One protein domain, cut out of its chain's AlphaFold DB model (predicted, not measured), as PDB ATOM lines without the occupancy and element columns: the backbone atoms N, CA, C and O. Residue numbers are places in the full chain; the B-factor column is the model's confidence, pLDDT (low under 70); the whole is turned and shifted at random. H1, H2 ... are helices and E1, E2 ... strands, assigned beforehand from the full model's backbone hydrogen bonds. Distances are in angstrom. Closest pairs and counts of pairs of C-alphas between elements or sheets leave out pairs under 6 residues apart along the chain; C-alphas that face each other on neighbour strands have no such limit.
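AT A GLANCE: This is residues 38 to 133 of the 133 residues of an uncharacterized protein of Runella sp. SP2 (UniProt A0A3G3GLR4). A twisted sheet of four strands, E1, E4, E7 and E8, makes one end of a long, flat body, and two narrow hairpins, E2 with E3 and E5 with E6, run on beyond that sheet to make the other end. The short helix H1 covers part of one face of the sheet, while H2 follows E8 directly on the opposite face and rises from it, with residues 128 to 133 sticking out. The printed part has 96 residues with eight named strands and two named helices, in the order E1 E2 E3 H1 E4 E5 E6 E7 E8 H2, and its class is mixed, helices and strands. The larger sheet has the order E1, E4, E7, E8 and is mixed; the two smaller sheets are antiparallel. The whole is loose, with a radius of gyration of the C-alphas of 15.6 A, and spans 53 by 34 by 16 A.

HOW THE PARTS SIT: E1, residues 42 to 46, is an edge strand and the parallel neighbour of E4, residues 79 to 85, at 17 degrees; N 43 and O 79 are 3.0 A apart and N 81 and O 43 2.8 A, both within hydrogen-bond range. E2, residues 52 to 54, and E3, residues 57 to 59, form an antiparallel hairpin, with N 59 and O 52 2.8 A apart, within hydrogen-bond range. H1, residues 68 to 74, is on the larger sheet at a height over the sheet of 9.9 A. It lies over E4 and runs along the strands, at 14 degrees to E4 on the local plane; the closest C-alphas of the two are those of Phe 74 and Asn 80, 6.2 A apart. E5, residues 90 to 93, and E6, residues 99 to 102, form a second antiparallel hairpin, with N 92 and O 100 3.0 A apart, within hydrogen-bond range. The closest C-alphas of E3 and E5 are those of Ala 58 and Val 91, 6.7 A apart, while E2 and E5 are apart. E7, residues 106 to 112, is an inner strand antiparallel to E4 at 156 degrees, with N 111 and O 80 2.7 A apart, within hydrogen-bond range. E8, residues 117 to 122, is the other edge strand and forms a hairpin with E7; N 110 and O 119 are 2.8 A apart, within hydrogen-bond range. H2, residues 123 to 131, is on the opposite face from H1, over E8, at a height over the sheet of 7.4 A. Its line rises 45 degrees out of the local plane, and it stands up from the sheet. The closest C-alphas of H2 and E7 are those of Gln 123 and Gly 107, 4.4 A apart. In H1 and H2 every O i to N i+4 pair is within hydrogen-bond range.

IN THESE COORDINATES: E1 begins at C-alpha 42, at (-43.262, 44.413, 16.828), and is 13.6 A long. E2 and E3 have three residues each, and H1 is 10.0 A long. E4 measures 19.1 A and ends at C-alpha 85, at (-50.237, 27.760, 8.860). E5 is 10.4 A long and E6 9.9 A. E7 measures 20.3 A and E8 14.1 A. H2 is 12.0 A long and ends at C-alpha 131, at (-62.086, 37.570, 23.563).

THE WHOLE: The two C-alphas farthest apart are those of Asn 39 and Pro 95, 54.4 A. The larger sheet is twisted, with C-alphas up to 4.2 A off its best plane. The printed part has no cut, and residue 133 is the chain's last. No link is long; that from E3 to H1 is short, with 8 residues, and the others are tight. The mean pLDDT of the printed part is 95.1, and residue 133 is under 70.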
ATOM      1  N   ALA A  38     -35.800  51.384  15.875       94.06
ATOM      2  CA  ALA A  38     -35.745  51.264  17.334       94.06
ATOM      3  C   ALA A  38     -37.052  51.676  18.042       94.06
ATOM      4  O   ALA A  38     -37.272  51.311  19.204       94.06
ATOM      5  N   ASN A  39     -37.925  52.431  17.366       96.19
ATOM      6  CA  ASN A  39     -39.249  52.818  17.858       96.19
ATOM      7  C   ASN A  39     -40.333  51.768  17.548       96.19
ATOM      8  O   ASN A  39     -41.448  51.855  18.077       96.19
ATOM      9  N   VAL A  40     -40.031  50.785  16.697       96.12
ATOM     10  CA  VAL A  40     -40.934  49.676  16.382       96.12
ATOM     11  C   VAL A  40     -40.923  48.688  17.548       96.12
ATOM     12  O   VAL A  40     -39.869  48.312  18.052       96.12
ATOM     13  N   GLU A  41     -42.117  48.299  17.991       96.19
ATOM     14  CA  GLU A  41     -42.290  47.325  19.079       96.19
ATOM     15  C   GLU A  41     -42.311  45.898  18.532       96.19
ATOM     16  O   GLU A  41     -41.564  45.031  18.973       96.19
ATOM     17  N   ALA A  42     -43.146  45.679  17.518       95.75
ATOM     18  CA  ALA A  42     -43.262  44.413  16.828       95.75
ATOM     19  C   ALA A  42     -43.536  44.643  15.342       95.75
ATOM     20  O   ALA A  42     -44.204  45.615  14.971       95.75
ATOM     21  N   THR A  43     -43.057  43.720  14.514       96.25
ATOM     22  CA  THR A  43     -43.513  43.550  13.133       96.25
ATOM     23  C   THR A  43     -44.455  42.358  13.058       96.25
ATOM     24  O   THR A  43     -44.304  41.382  13.794       96.25
ATOM     25  N   ILE A  44     -45.461  42.451  12.194       96.00
ATOM     26  CA  ILE A  44     -46.441  41.387  11.989       96.00
ATOM     27  C   ILE A  44     -46.691  41.277  10.491       96.00
ATOM     28  O   ILE A  44     -47.068  42.267   9.863       96.00
ATOM     29  N   HIS A  45     -46.517  40.086   9.926       95.62
ATOM     30  CA  HIS A  45     -46.892  39.802   8.543       95.62
ATOM     31  C   HIS A  45     -47.499  38.409   8.403       95.62
ATOM     32  O   HIS A  45     -47.382  37.562   9.289       95.62
ATOM     33  N   SER A  46     -48.186  38.177   7.288       95.25
ATOM     34  CA  SER A  46     -48.828  36.898   6.988       95.25
ATOM     35  C   SER A  46     -48.070  36.107   5.933       95.25
ATOM     36  O   SER A  46     -47.694  36.666   4.905       95.25
ATOM     37  N   HIS A  47     -47.953  34.795   6.126       95.19
ATOM     38  CA  HIS A  47     -47.627  33.862   5.046       95.19
ATOM     39  C   HIS A  47     -48.910  33.373   4.350       95.19
ATOM     40  O   HIS A  47     -49.942  33.222   5.019       95.19
ATOM     41  N   PRO A  48     -48.873  33.091   3.031       93.94
ATOM     42  CA  PRO A  48     -50.005  32.518   2.308       93.94
ATOM     43  C   PRO A  48     -50.552  31.255   2.986       93.94
ATOM     44  O   PRO A  48     -49.805  30.406   3.467       93.94
ATOM     45  N   THR A  49     -51.877  31.118   3.031       93.75
ATOM     46  CA  THR A  49     -52.543  29.989   3.708       93.75
ATOM     47  C   THR A  49     -53.041  28.911   2.749       93.75
ATOM     48  O   THR A  49     -53.351  27.801   3.197       93.75
ATOM     49  N   GLN A  50     -53.115  29.241   1.458       92.56
ATOM     50  CA  GLN A  50     -53.465  28.342   0.368       92.56
ATOM     51  C   GLN A  50     -52.192  27.772  -0.260       92.56
ATOM     52  O   GLN A  50     -51.228  28.498  -0.497       92.56
ATOM     53  N   VAL A  51     -52.202  26.469  -0.538       94.06
ATOM     54  CA  VAL A  51     -51.117  25.816  -1.274       94.06
ATOM     55  C   VAL A  51     -51.314  26.092  -2.759       94.06
ATOM     56  O   VAL A  51     -52.386  25.810  -3.294       94.06
ATOM     57  N   GLN A  52     -50.292  26.638  -3.417       93.69
ATOM     58  CA  GLN A  52     -50.264  26.710  -4.877       93.69
ATOM     59  C   GLN A  52     -49.694  25.416  -5.438       93.69
ATOM     60  O   GLN A  52     -48.785  24.829  -4.849       93.69
ATOM     61  N   ILE A  53     -50.255  24.968  -6.556       92.50
ATOM     62  CA  ILE A  53     -49.803  23.777  -7.265       92.50
ATOM     63  C   ILE A  53     -49.623  24.172  -8.724       92.50
ATOM     64  O   ILE A  53     -50.581  24.602  -9.363       92.50
ATOM     65  N   GLU A  54     -48.404  24.038  -9.232       92.38
ATOM     66  CA  GLU A  54     -48.053  24.362 -10.613       92.38
ATOM     67  C   GLU A  54     -47.098  23.298 -11.146       92.38
ATOM     68  O   GLU A  54     -46.168  22.894 -10.452       92.38
ATOM     69  N   ASN A  55     -47.349  22.799 -12.361       89.81
ATOM     70  CA  ASN A  55     -46.548  21.739 -12.989       89.81
ATOM     71  C   ASN A  55     -46.328  20.516 -12.073       89.81
ATOM     72  O   ASN A  55     -45.234  19.962 -12.001       89.81
ATOM     73  N   ASN A  56     -47.381  20.103 -11.359       89.12
ATOM     74  CA  ASN A  56     -47.389  19.017 -10.374       89.12
ATOM     75  C   ASN A  56     -46.475  19.217  -9.149       89.12
ATOM     76  O   ASN A  56     -46.256  18.273  -8.390       89.12
ATOM     77  N   ILE A  57     -45.987  20.436  -8.914       92.44
ATOM     78  CA  ILE A  57     -45.191  20.803  -7.743       92.44
ATOM     79  C   ILE A  57     -46.069  21.610  -6.789       92.44
ATOM     80  O   ILE A  57     -46.722  22.574  -7.189       92.44
ATOM     81  N   ALA A  58     -46.095  21.208  -5.519       93.69
ATOM     82  CA  ALA A  58     -46.807  21.920  -4.467       93.69
ATOM     83  C   ALA A  58     -45.889  22.919  -3.752       93.69
ATOM     84  O   ALA A  58     -44.766  22.586  -3.379       93.69
ATOM     85  N   TYR A  59     -46.423  24.105  -3.465       94.94
ATOM     86  CA  TYR A  59     -45.734  25.197  -2.778       94.94
ATOM     87  C   TYR A  59     -46.415  25.517  -1.439       94.94
ATOM     88  O   TYR A  59     -47.168  26.492  -1.334       94.94
ATOM     89  N   PRO A  60     -46.236  24.673  -0.401       94.62
ATOM     90  CA  PRO A  60     -46.821  24.914   0.907       94.62
ATOM     91  C   PRO A  60     -45.993  25.917   1.717       94.62
ATOM     92  O   PRO A  60     -44.793  25.737   1.939       94.62
ATOM     93  N   GLN A  61     -46.673  26.930   2.247       95.00
ATOM     94  CA  GLN A  61     -46.088  27.926   3.141       95.00
ATOM     95  C   GLN A  61     -46.370  27.597   4.606       95.00
ATOM     96  O   GLN A  61     -47.327  26.891   4.937       95.00
ATOM     97  N   SER A  62     -45.522  28.119   5.489       96.88
ATOM     98  CA  SER A  62     -45.639  27.927   6.933       96.88
ATOM     99  C   SER A  62     -45.179  29.163   7.690       96.88
ATOM    100  O   SER A  62     -44.137  29.725   7.373       96.88
ATOM    101  N   ALA A  63     -45.905  29.532   8.742       98.06
ATOM    102  CA  ALA A  63     -45.474  30.534   9.709       98.06
ATOM    103  C   ALA A  63     -44.312  30.049  10.589       98.06
ATOM    104  O   ALA A  63     -43.638  30.874  11.190       98.06
ATOM    105  N   THR A  64     -44.066  28.732  10.661       98.19
ATOM    106  CA  THR A  64     -42.928  28.152  11.399       98.19
ATOM    107  C   THR A  64     -41.613  28.201  10.617       98.19
ATOM    108  O   THR A  64     -40.564  27.887  11.180       98.19
ATOM    109  N   LEU A  65     -41.658  28.583   9.334       96.88
ATOM    110  CA  LEU A  65     -40.514  28.600   8.423       96.88
ATOM    111  C   LEU A  65     -40.341  29.999   7.808       96.88
ATOM    112  O   LEU A  65     -40.868  30.263   6.729       96.88
ATOM    113  N   PRO A  66     -39.602  30.903   8.475       96.44
ATOM    114  CA  PRO A  66     -39.276  32.215   7.929       96.44
ATOM    115  C   PRO A  66     -38.442  32.097   6.645       96.44
ATOM    116  O   PRO A  66     -37.477  31.326   6.575       96.44
ATOM    117  N   SER A  67     -38.783  32.894   5.635       94.38
ATOM    118  CA  SER A  67     -38.023  33.023   4.392       94.38
ATOM    119  C   SER A  67     -36.665  33.713   4.621       94.38
ATOM    120  O   SER A  67     -36.400  34.287   5.685       94.38
ATOM    121  N   PRO A  68     -35.742  33.691   3.639       94.00
ATOM    122  CA  PRO A  68     -34.539  34.526   3.686       94.00
ATOM    123  C   PRO A  68     -34.839  36.023   3.890       94.00
ATOM    124  O   PRO A  68     -34.143  36.684   4.662       94.00
ATOM    125  N   THR A  69     -35.894  36.544   3.255       93.00
ATOM    126  CA  THR A  69     -36.323  37.945   3.390       93.00
ATOM    127  C   THR A  69     -36.806  38.249   4.807       93.00
ATOM    128  O   THR A  69     -36.409  39.265   5.380       93.00
ATOM    129  N   ASP A  70     -37.578  37.342   5.412       95.06
ATOM    130  CA  ASP A  70     -38.018  37.476   6.808       95.06
ATOM    131  C   ASP A  70     -36.816  37.514   7.748       95.06
ATOM    132  O   ASP A  70     -36.666  38.446   8.530       95.06
ATOM    133  N   ARG A  71     -35.890  36.558   7.600       95.88
ATOM    134  CA  ARG A  71     -34.659  36.481   8.405       95.88
ATOM    135  C   ARG A  71     -33.819  37.752   8.328       95.88
ATOM    136  O   ARG A  71     -33.236  38.166   9.325       95.88
ATOM    137  N   ASN A  72     -33.734  38.372   7.156       95.31
ATOM    138  CA  ASN A  72     -33.026  39.641   6.995       95.31
ATOM    139  C   ASN A  72     -33.783  40.813   7.622       95.31
ATOM    140  O   ASN A  72     -33.164  41.684   8.227       95.31
ATOM    141  N   THR A  73     -35.109  40.807   7.525       93.88
ATOM    142  CA  THR A  73     -35.968  41.832   8.121       93.88
ATOM    143  C   THR A  73     -35.922  41.773   9.646       93.88
ATOM    144  O   THR A  73     -35.759  42.810  10.288       93.88
ATOM    145  N   PHE A  74     -35.988  40.573  10.230       96.31
ATOM    146  CA  PHE A  74     -36.099  40.352  11.675       96.31
ATOM    147  C   PHE A  74     -34.904  40.884  12.456       96.31
ATOM    148  O   PHE A  74     -35.079  41.371  13.569       96.31
ATOM    149  N   LYS A  75     -33.711  40.896  11.854       95.94
ATOM    150  CA  LYS A  75     -32.494  41.476  12.450       95.94
ATOM    151  C   LYS A  75     -32.679  42.931  12.892       95.94
ATOM    152  O   LYS A  75     -31.973  43.388  13.783       95.94
ATOM    153  N   ASN A  76     -33.623  43.649  12.281       95.12
ATOM    154  CA  ASN A  76     -33.867  45.063  12.545       95.12
ATOM    155  C   ASN A  76     -34.878  45.324  13.673       95.12
ATOM    156  O   ASN A  76     -35.057  46.481  14.051       95.12
ATOM    157  N   TYR A  77     -35.547  44.291  14.201       95.50
ATOM    158  CA  TYR A  77     -36.663  44.444  15.140       95.50
ATOM    159  C   TYR A  77     -36.601  43.420  16.278       95.50
ATOM    160  O   TYR A  77     -36.239  42.262  16.074       95.50
ATOM    161  N   GLY A  78     -36.985  43.835  17.489       94.44
ATOM    162  CA  GLY A  78     -36.924  42.977  18.681       94.44
ATOM    163  C   GLY A  78     -37.923  41.817  18.650       94.44
ATOM    164  O   GLY A  78     -37.550  40.681  18.939       94.44
ATOM    165  N   THR A  79     -39.162  42.102  18.244       97.81
ATOM    166  CA  THR A  79     -40.258  41.130  18.148       97.81
ATOM    167  C   THR A  79     -40.767  41.066  16.715       97.81
ATOM    168  O   THR A  79     -41.093  42.090  16.115       97.81
ATOM    169  N   ASN A  80     -40.870  39.860  16.170       98.19
ATOM    170  CA  ASN A  80     -41.364  39.631  14.818       98.19
ATOM    171  C   ASN A  80     -42.405  38.517  14.839       98.19
ATOM    172  O   ASN A  80     -42.205  37.499  15.495       98.19
ATOM    173  N   ILE A  81     -43.524  38.697  14.150       98.31
ATOM    174  CA  ILE A  81     -44.654  37.771  14.213       98.31
ATOM    175  C   ILE A  81     -45.039  37.363  12.798       98.31
ATOM    176  O   ILE A  81     -45.391  38.209  11.980       98.31
ATOM    177  N   ILE A  82     -45.037  36.056  12.543       98.38
ATOM    178  CA  ILE A  82     -45.593  35.494  11.312       98.38
ATOM    179  C   ILE A  82     -46.942  34.874  11.637       98.38
ATOM    180  O   ILE A  82     -47.034  33.998  12.499       98.38
ATOM    181  N   VAL A  83     -47.990  35.300  10.935       98.00
ATOM    182  CA  VAL A  83     -49.313  34.668  10.989       98.00
ATOM    183  C   VAL A  83     -49.515  33.760   9.775       98.00
ATOM    184  O   VAL A  83     -49.145  34.105   8.657       98.00
ATOM    185  N   GLY A  84     -50.085  32.571   9.971       97.75
ATOM    186  CA  GLY A  84     -50.258  31.601   8.887       97.75
ATOM    187  C   GLY A  84     -50.482  30.175   9.378       97.75
ATOM    188  O   GLY A  84     -50.939  29.948  10.499       97.75
ATOM    189  N   ARG A  85     -50.182  29.192   8.521       98.00
ATOM    190  CA  ARG A  85     -50.237  27.760   8.860       98.00
ATOM    191  C   ARG A  85     -49.072  27.389   9.787       98.00
ATOM    192  O   ARG A  85     -47.943  27.801   9.545       98.00
ATOM    193  N   LEU A  86     -49.331  26.620  10.842       98.00
ATOM    194  CA  LEU A  86     -48.335  26.172  11.823       98.00
ATOM    195  C   LEU A  86     -47.658  24.872  11.365       98.00
ATOM    196  O   LEU A  86     -47.885  23.806  11.930       98.00
ATOM    197  N   GLY A  87     -46.859  24.973  10.306       96.88
ATOM    198  CA  GLY A  87     -46.248  23.852   9.594       96.88
ATOM    199  C   GLY A  87     -46.636  23.854   8.115       96.88
ATOM    200  O   GLY A  87     -47.623  24.477   7.713       96.88
ATOM    201  N   GLN A  88     -45.863  23.144   7.292       95.50
ATOM    202  CA  GLN A  88     -46.184  22.988   5.874       95.50
ATOM    203  C   GLN A  88     -47.363  22.026   5.698       95.50
ATOM    204  O   GLN A  88     -47.435  20.972   6.332       95.50
ATOM    205  N   SER A  89     -48.305  22.410   4.839       94.06
ATOM    206  CA  SER A  89     -49.402  21.526   4.428       94.06
ATOM    207  C   SER A  89     -48.851  20.394   3.558       94.06
ATOM    208  O   SER A  89     -47.902  20.610   2.806       94.06
ATOM    209  N   THR A  90     -49.450  19.208   3.634       94.88
ATOM    210  CA  THR A  90     -49.088  18.090   2.752       94.88
ATOM    211  C   THR A  90     -50.036  18.027   1.564       94.88
ATOM    212  O   THR A  90     -51.211  18.386   1.672       94.88
ATOM    213  N   VAL A  91     -49.516  17.588   0.419       95.31
ATOM    214  CA  VAL A  91     -50.282  17.436  -0.819       95.31
ATOM    215  C   VAL A  91     -50.096  16.020  -1.336       95.31
ATOM    216  O   VAL A  91     -48.968  15.541  -1.435       95.31
ATOM    217  N   SER A  92     -51.199  15.359  -1.672       94.94
ATOM    218  CA  SER A  92     -51.207  14.084  -2.383       94.94
ATOM    219  C   SER A  92     -52.019  14.205  -3.668       94.94
ATOM    220  O   SER A  92     -52.975  14.979  -3.748       94.94
ATOM    221  N   GLN A  93     -51.628  13.448  -4.691       94.38
ATOM    222  CA  GLN A  93     -52.383  13.357  -5.934       94.38
ATOM    223  C   GLN A  93     -53.338  12.163  -5.868       94.38
ATOM    224  O   GLN A  93     -52.944  11.050  -5.520       94.38
ATOM    225  N   ASN A  94     -54.602  12.405  -6.190       92.75
ATOM    226  CA  ASN A  94     -55.630  11.383  -6.299       92.75
ATOM    227  C   ASN A  94     -55.510  10.640  -7.645       92.75
ATOM    228  O   ASN A  94     -55.015  11.215  -8.618       92.75
ATOM    229  N   PRO A  95     -56.048   9.409  -7.767       93.56
ATOM    230  CA  PRO A  95     -56.021   8.655  -9.026       93.56
ATOM    231  C   PRO A  95     -56.677   9.369 -10.219       93.56
ATOM    232  O   PRO A  95     -56.306   9.130 -11.362       93.56
ATOM    233  N   ASN A  96     -57.633  10.269  -9.965       92.06
ATOM    234  CA  ASN A  96     -58.302  11.076 -10.992       92.06
ATOM    235  C   ASN A  96     -57.510  12.336 -11.405       92.06
ATOM    236  O   ASN A  96     -58.059  13.200 -12.084       92.06
ATOM    237  N   GLY A  97     -56.261  12.486 -10.950       88.44
ATOM    238  CA  GLY A  97     -55.395  13.626 -11.261       88.44
ATOM    239  C   GLY A  97     -55.613  14.871 -10.392       88.44
ATOM    240  O   GLY A  97     -54.791  15.782 -10.454       88.44
ATOM    241  N   SER A  98     -56.659  14.916  -9.554       92.56
ATOM    242  CA  SER A  98     -56.890  16.017  -8.600       92.56
ATOM    243  C   SER A  98     -55.938  15.965  -7.398       92.56
ATOM    244  O   SER A  98     -55.351  14.924  -7.111       92.56
ATOM    245  N   TYR A  99     -55.819  17.067  -6.656       94.31
ATOM    246  CA  TYR A  99     -54.977  17.144  -5.460       94.31
ATOM    247  C   TYR A  99     -55.805  17.176  -4.179       94.31
ATOM    248  O   TYR A  99     -56.748  17.959  -4.057       94.31
ATOM    249  N   ALA A 100     -55.414  16.364  -3.200       94.81
ATOM    250  CA  ALA A 100     -55.880  16.472  -1.827       94.81
ATOM    251  C   ALA A 100     -54.832  17.229  -1.002       94.81
ATOM    252  O   ALA A 100     -53.651  16.881  -1.005       94.81
ATOM    253  N   VAL A 101     -55.267  18.273  -0.295       95.50
ATOM    254  CA  VAL A 101     -54.397  19.096   0.554       95.50
ATOM    255  C   VAL A 101     -54.796  18.908   2.010       95.50
ATOM    256  O   VAL A 101     -55.927  19.203   2.393       95.50
ATOM    257  N   SER A 102     -53.857  18.450   2.835       95.88
ATOM    258  CA  SER A 102     -54.030  18.399   4.286       95.88
ATOM    259  C   SER A 102     -53.380  19.624   4.913       95.88
ATOM    260  O   SER A 102     -52.155  19.783   4.912       95.88
ATOM    261  N   HIS A 103     -54.216  20.529   5.414       95.75
ATOM    262  CA  HIS A 103     -53.758  21.784   5.989       95.75
ATOM    263  C   HIS A 103     -53.356  21.641   7.454       95.75
ATOM    264  O   HIS A 103     -54.097  21.093   8.268       95.75
ATOM    265  N   GLN A 104     -52.235  22.266   7.808       96.69
ATOM    266  CA  GLN A 104     -51.883  22.480   9.210       96.69
ATOM    267  C   GLN A 104     -52.811  23.526   9.866       96.69
ATOM    268  O   GLN A 104     -53.423  24.354   9.169       96.69
ATOM    269  N   PRO A 105     -52.931  23.532  11.206       97.19
ATOM    270  CA  PRO A 105     -53.701  24.544  11.921       97.19
ATOM    271  C   PRO A 105     -53.225  25.967  11.608       97.19
ATOM    272  O   PRO A 105     -52.041  26.195  11.372       97.19
ATOM    273  N   LEU A 106     -54.136  26.939  11.631       98.38
ATOM    274  CA  LEU A 106     -53.765  28.356  11.587       98.38
ATOM    275  C   LEU A 106     -53.267  28.825  12.957       98.38
ATOM    276  O   LEU A 106     -53.701  28.327  14.002       98.38
ATOM    277  N   GLY A 107     -52.403  29.830  12.950       98.38
ATOM    278  CA  GLY A 107     -51.884  30.446  14.157       98.38
ATOM    279  C   GLY A 107     -50.869  31.540  13.872       98.38
ATOM    280  O   GLY A 107     -50.835  32.113  12.782       98.38
ATOM    281  N   ALA A 108     -50.053  31.820  14.879       98.62
ATOM    282  CA  ALA A 108     -48.950  32.756  14.799       98.62
ATOM    283  C   ALA A 108     -47.708  32.176  15.473       98.62
ATOM    284  O   ALA A 108     -47.814  31.447  16.465       98.62
ATOM    285  N   VAL A 109     -46.543  32.537  14.952       98.75
ATOM    286  CA  VAL A 109     -45.254  32.261  15.582       98.75
ATOM    287  C   VAL A 109     -44.556  33.588  15.840       98.75
ATOM    288  O   VAL A 109     -44.474  34.442  14.958       98.75
ATOM    289  N   ILE A 110     -44.093  33.762  17.073       98.69
ATOM    290  CA  ILE A 110     -43.353  34.931  17.535       98.69
ATOM    291  C   ILE A 110     -41.870  34.579  17.512       98.69
ATOM    292  O   ILE A 110     -41.467  33.558  18.068       98.69
ATOM    293  N   TYR A 111     -41.066  35.438  16.904       98.69
ATOM    294  CA  TYR A 111     -39.628  35.308  16.725       98.69
ATOM    295  C   TYR A 111     -38.895  36.495  17.344       98.69
ATOM    296  O   TYR A 111     -39.396  37.622  17.348       98.69
ATOM    297  N   ASN A 112     -37.674  36.247  17.815       98.12
ATOM    298  CA  ASN A 112     -36.735  37.312  18.161       98.12
ATOM    299  C   ASN A 112     -35.936  37.786  16.927       98.12
ATOM    300  O   ASN A 112     -36.089  37.251  15.824       98.12
ATOM    301  N   SER A 113     -35.046  38.762  17.118       97.31
ATOM    302  CA  SER A 113     -34.202  39.322  16.049       97.31
ATOM    303  C   SER A 113     -33.254  38.311  15.387       97.31
ATOM    304  O   SER A 113     -32.880  38.472  14.227       97.31
ATOM    305  N   ASN A 114     -32.915  37.223  16.086       97.56
ATOM    306  CA  ASN A 114     -32.103  36.119  15.566       97.56
ATOM    307  C   ASN A 114     -32.939  35.064  14.825       97.56
ATOM    308  O   ASN A 114     -32.444  33.982  14.520       97.56
ATOM    309  N   THR A 115     -34.211  35.362  14.542       97.44
ATOM    310  CA  THR A 115     -35.168  34.443  13.912       97.44
ATOM    311  C   THR A 115     -35.368  33.140  14.695       97.44
ATOM    312  O   THR A 115     -35.737  32.111  14.134       97.44
ATOM    313  N   GLN A 116     -35.156  33.174  16.014       98.06
ATOM    314  CA  GLN A 116     -35.440  32.031  16.874       98.06
ATOM    315  C   GLN A 116     -36.901  32.078  17.324       98.06
ATOM    316  O   GLN A 116     -37.318  33.107  17.875       98.06
ATOM    317  N   PRO A 117     -37.686  31.005  17.116       98.25
ATOM    318  CA  PRO A 117     -39.066  30.954  17.576       98.25
ATOM    319  C   PRO A 117     -39.088  31.027  19.106       98.25
ATOM    320  O   PRO A 117     -38.393  30.279  19.785       98.25
ATOM    321  N   GLN A 118     -39.865  31.961  19.639       98.44
ATOM    322  CA  GLN A 118     -40.054  32.170  21.073       98.44
ATOM    323  C   GLN A 118     -41.360  31.532  21.540       98.44
ATOM    324  O   GLN A 118     -41.404  30.871  22.572       98.44
ATOM    325  N   ILE A 119     -42.439  31.734  20.775       98.06
ATOM    326  CA  ILE A 119     -43.784  31.265  21.119       98.06
ATOM    327  C   ILE A 119     -44.513  30.865  19.838       98.06
ATOM    328  O   ILE A 119     -44.458  31.577  18.837       98.06
ATOM    329  N   GLN A 120     -45.252  29.760  19.895       98.50
ATOM    330  CA  GLN A 120     -46.211  29.361  18.870       98.50
ATOM    331  C   GLN A 120     -47.616  29.312  19.474       98.50
ATOM    332  O   GLN A 120     -47.848  28.620  20.465       98.50
ATOM    333  N   LEU A 121     -48.565  30.019  18.862       98.38
ATOM    334  CA  LEU A 121     -49.955  30.085  19.312       98.38
ATOM    335  C   LEU A 121     -50.891  29.618  18.202       98.38
ATOM    336  O   LEU A 121     -50.836  30.113  17.079       98.38
ATOM    337  N   THR A 122     -51.805  28.704  18.522       98.44
ATOM    338  CA  THR A 122     -52.887  28.343  17.596       98.44
ATOM    339  C   THR A 122     -53.915  29.468  17.508       98.44
ATOM    340  O   THR A 122     -54.116  30.220  18.465       98.44
ATOM    341  N   GLN A 123     -54.639  29.550  16.391       97.81
ATOM    342  CA  GLN A 123     -55.729  30.513  16.209       97.81
ATOM    343  C   GLN A 123     -56.749  30.451  17.355       97.81
ATOM    344  O   GLN A 123     -57.206  31.487  17.826       97.81
ATOM    345  N   LYS A 124     -57.065  29.247  17.849       97.06
ATOM    346  CA  LYS A 124     -57.972  29.054  18.988       97.06
ATOM    347  C   LYS A 124     -57.454  29.738  20.256       97.06
ATOM    348  O   LYS A 124     -58.233  30.365  20.968       97.06
ATOM    349  N   VAL A 125     -56.154  29.630  20.537       97.19
ATOM    350  CA  VAL A 125     -55.526  30.296  21.690       97.19
ATOM    351  C   VAL A 125     -55.536  31.813  21.506       97.19
ATOM    352  O   VAL A 125     -55.957  32.521  22.414       97.19
ATOM    353  N   ILE A 126     -55.173  32.309  20.320       97.19
ATOM    354  CA  ILE A 126     -55.194  33.748  20.000       97.19
ATOM    355  C   ILE A 126     -56.604  34.324  20.178       97.19
ATOM    356  O   ILE A 126     -56.785  35.335  20.848       97.19
ATOM    357  N   GLN A 127     -57.625  33.653  19.643       96.75
ATOM    358  CA  GLN A 127     -59.020  34.066  19.803       96.75
ATOM    359  C   GLN A 127     -59.456  34.082  21.268       96.75
ATOM    360  O   GLN A 127     -60.205  34.969  21.660       96.75
ATOM    361  N   LYS A 128     -58.999  33.115  22.072       96.69
ATOM    362  CA  LYS A 128     -59.293  33.081  23.505       96.69
ATOM    363  C   LYS A 128     -58.655  34.267  24.231       96.69
ATOM    364  O   LYS A 128     -59.339  34.882  25.032       96.69
ATOM    365  N   ILE A 129     -57.411  34.623  23.907       94.81
ATOM    366  CA  ILE A 129     -56.729  35.801  24.470       94.81
ATOM    367  C   ILE A 129     -57.478  37.089  24.107       94.81
ATOM    368  O   ILE A 129     -57.743  37.906  24.979       94.81
ATOM    369  N   ILE A 130     -57.853  37.256  22.835       93.81
ATOM    370  CA  ILE A 130     -58.518  38.479  22.360       93.81
ATOM    371  C   ILE A 130     -59.917  38.638  22.967       93.81
ATOM    372  O   ILE A 130     -60.286  39.743  23.330       93.81
ATOM    373  N   LYS A 131     -60.692  37.549  23.075       92.00
ATOM    374  CA  LYS A 131     -62.086  37.570  23.563       92.00
ATOM    375  C   LYS A 131     -62.227  37.489  25.089       92.00
ATOM    376  O   LYS A 131     -63.348  37.467  25.584       92.00
ATOM    377  N   MET A 132     -61.126  37.303  25.816       76.31
ATOM    378  CA  MET A 132     -61.120  37.325  27.285       76.31
ATOM    379  C   MET A 132     -61.162  38.745  27.851       76.31
ATOM    380  O   MET A 132     -61.514  38.906  29.018       76.31
ATOM    381  N   ASN A 133     -60.810  39.729  27.027       51.66
ATOM    382  CA  ASN A 133     -60.956  41.155  27.297       51.66
ATOM    383  C   ASN A 133     -62.207  41.696  26.596       51.66
ATOM    384  O   ASN A 133     -62.645  42.794  26.997       51.66
TER     385      ASN A 133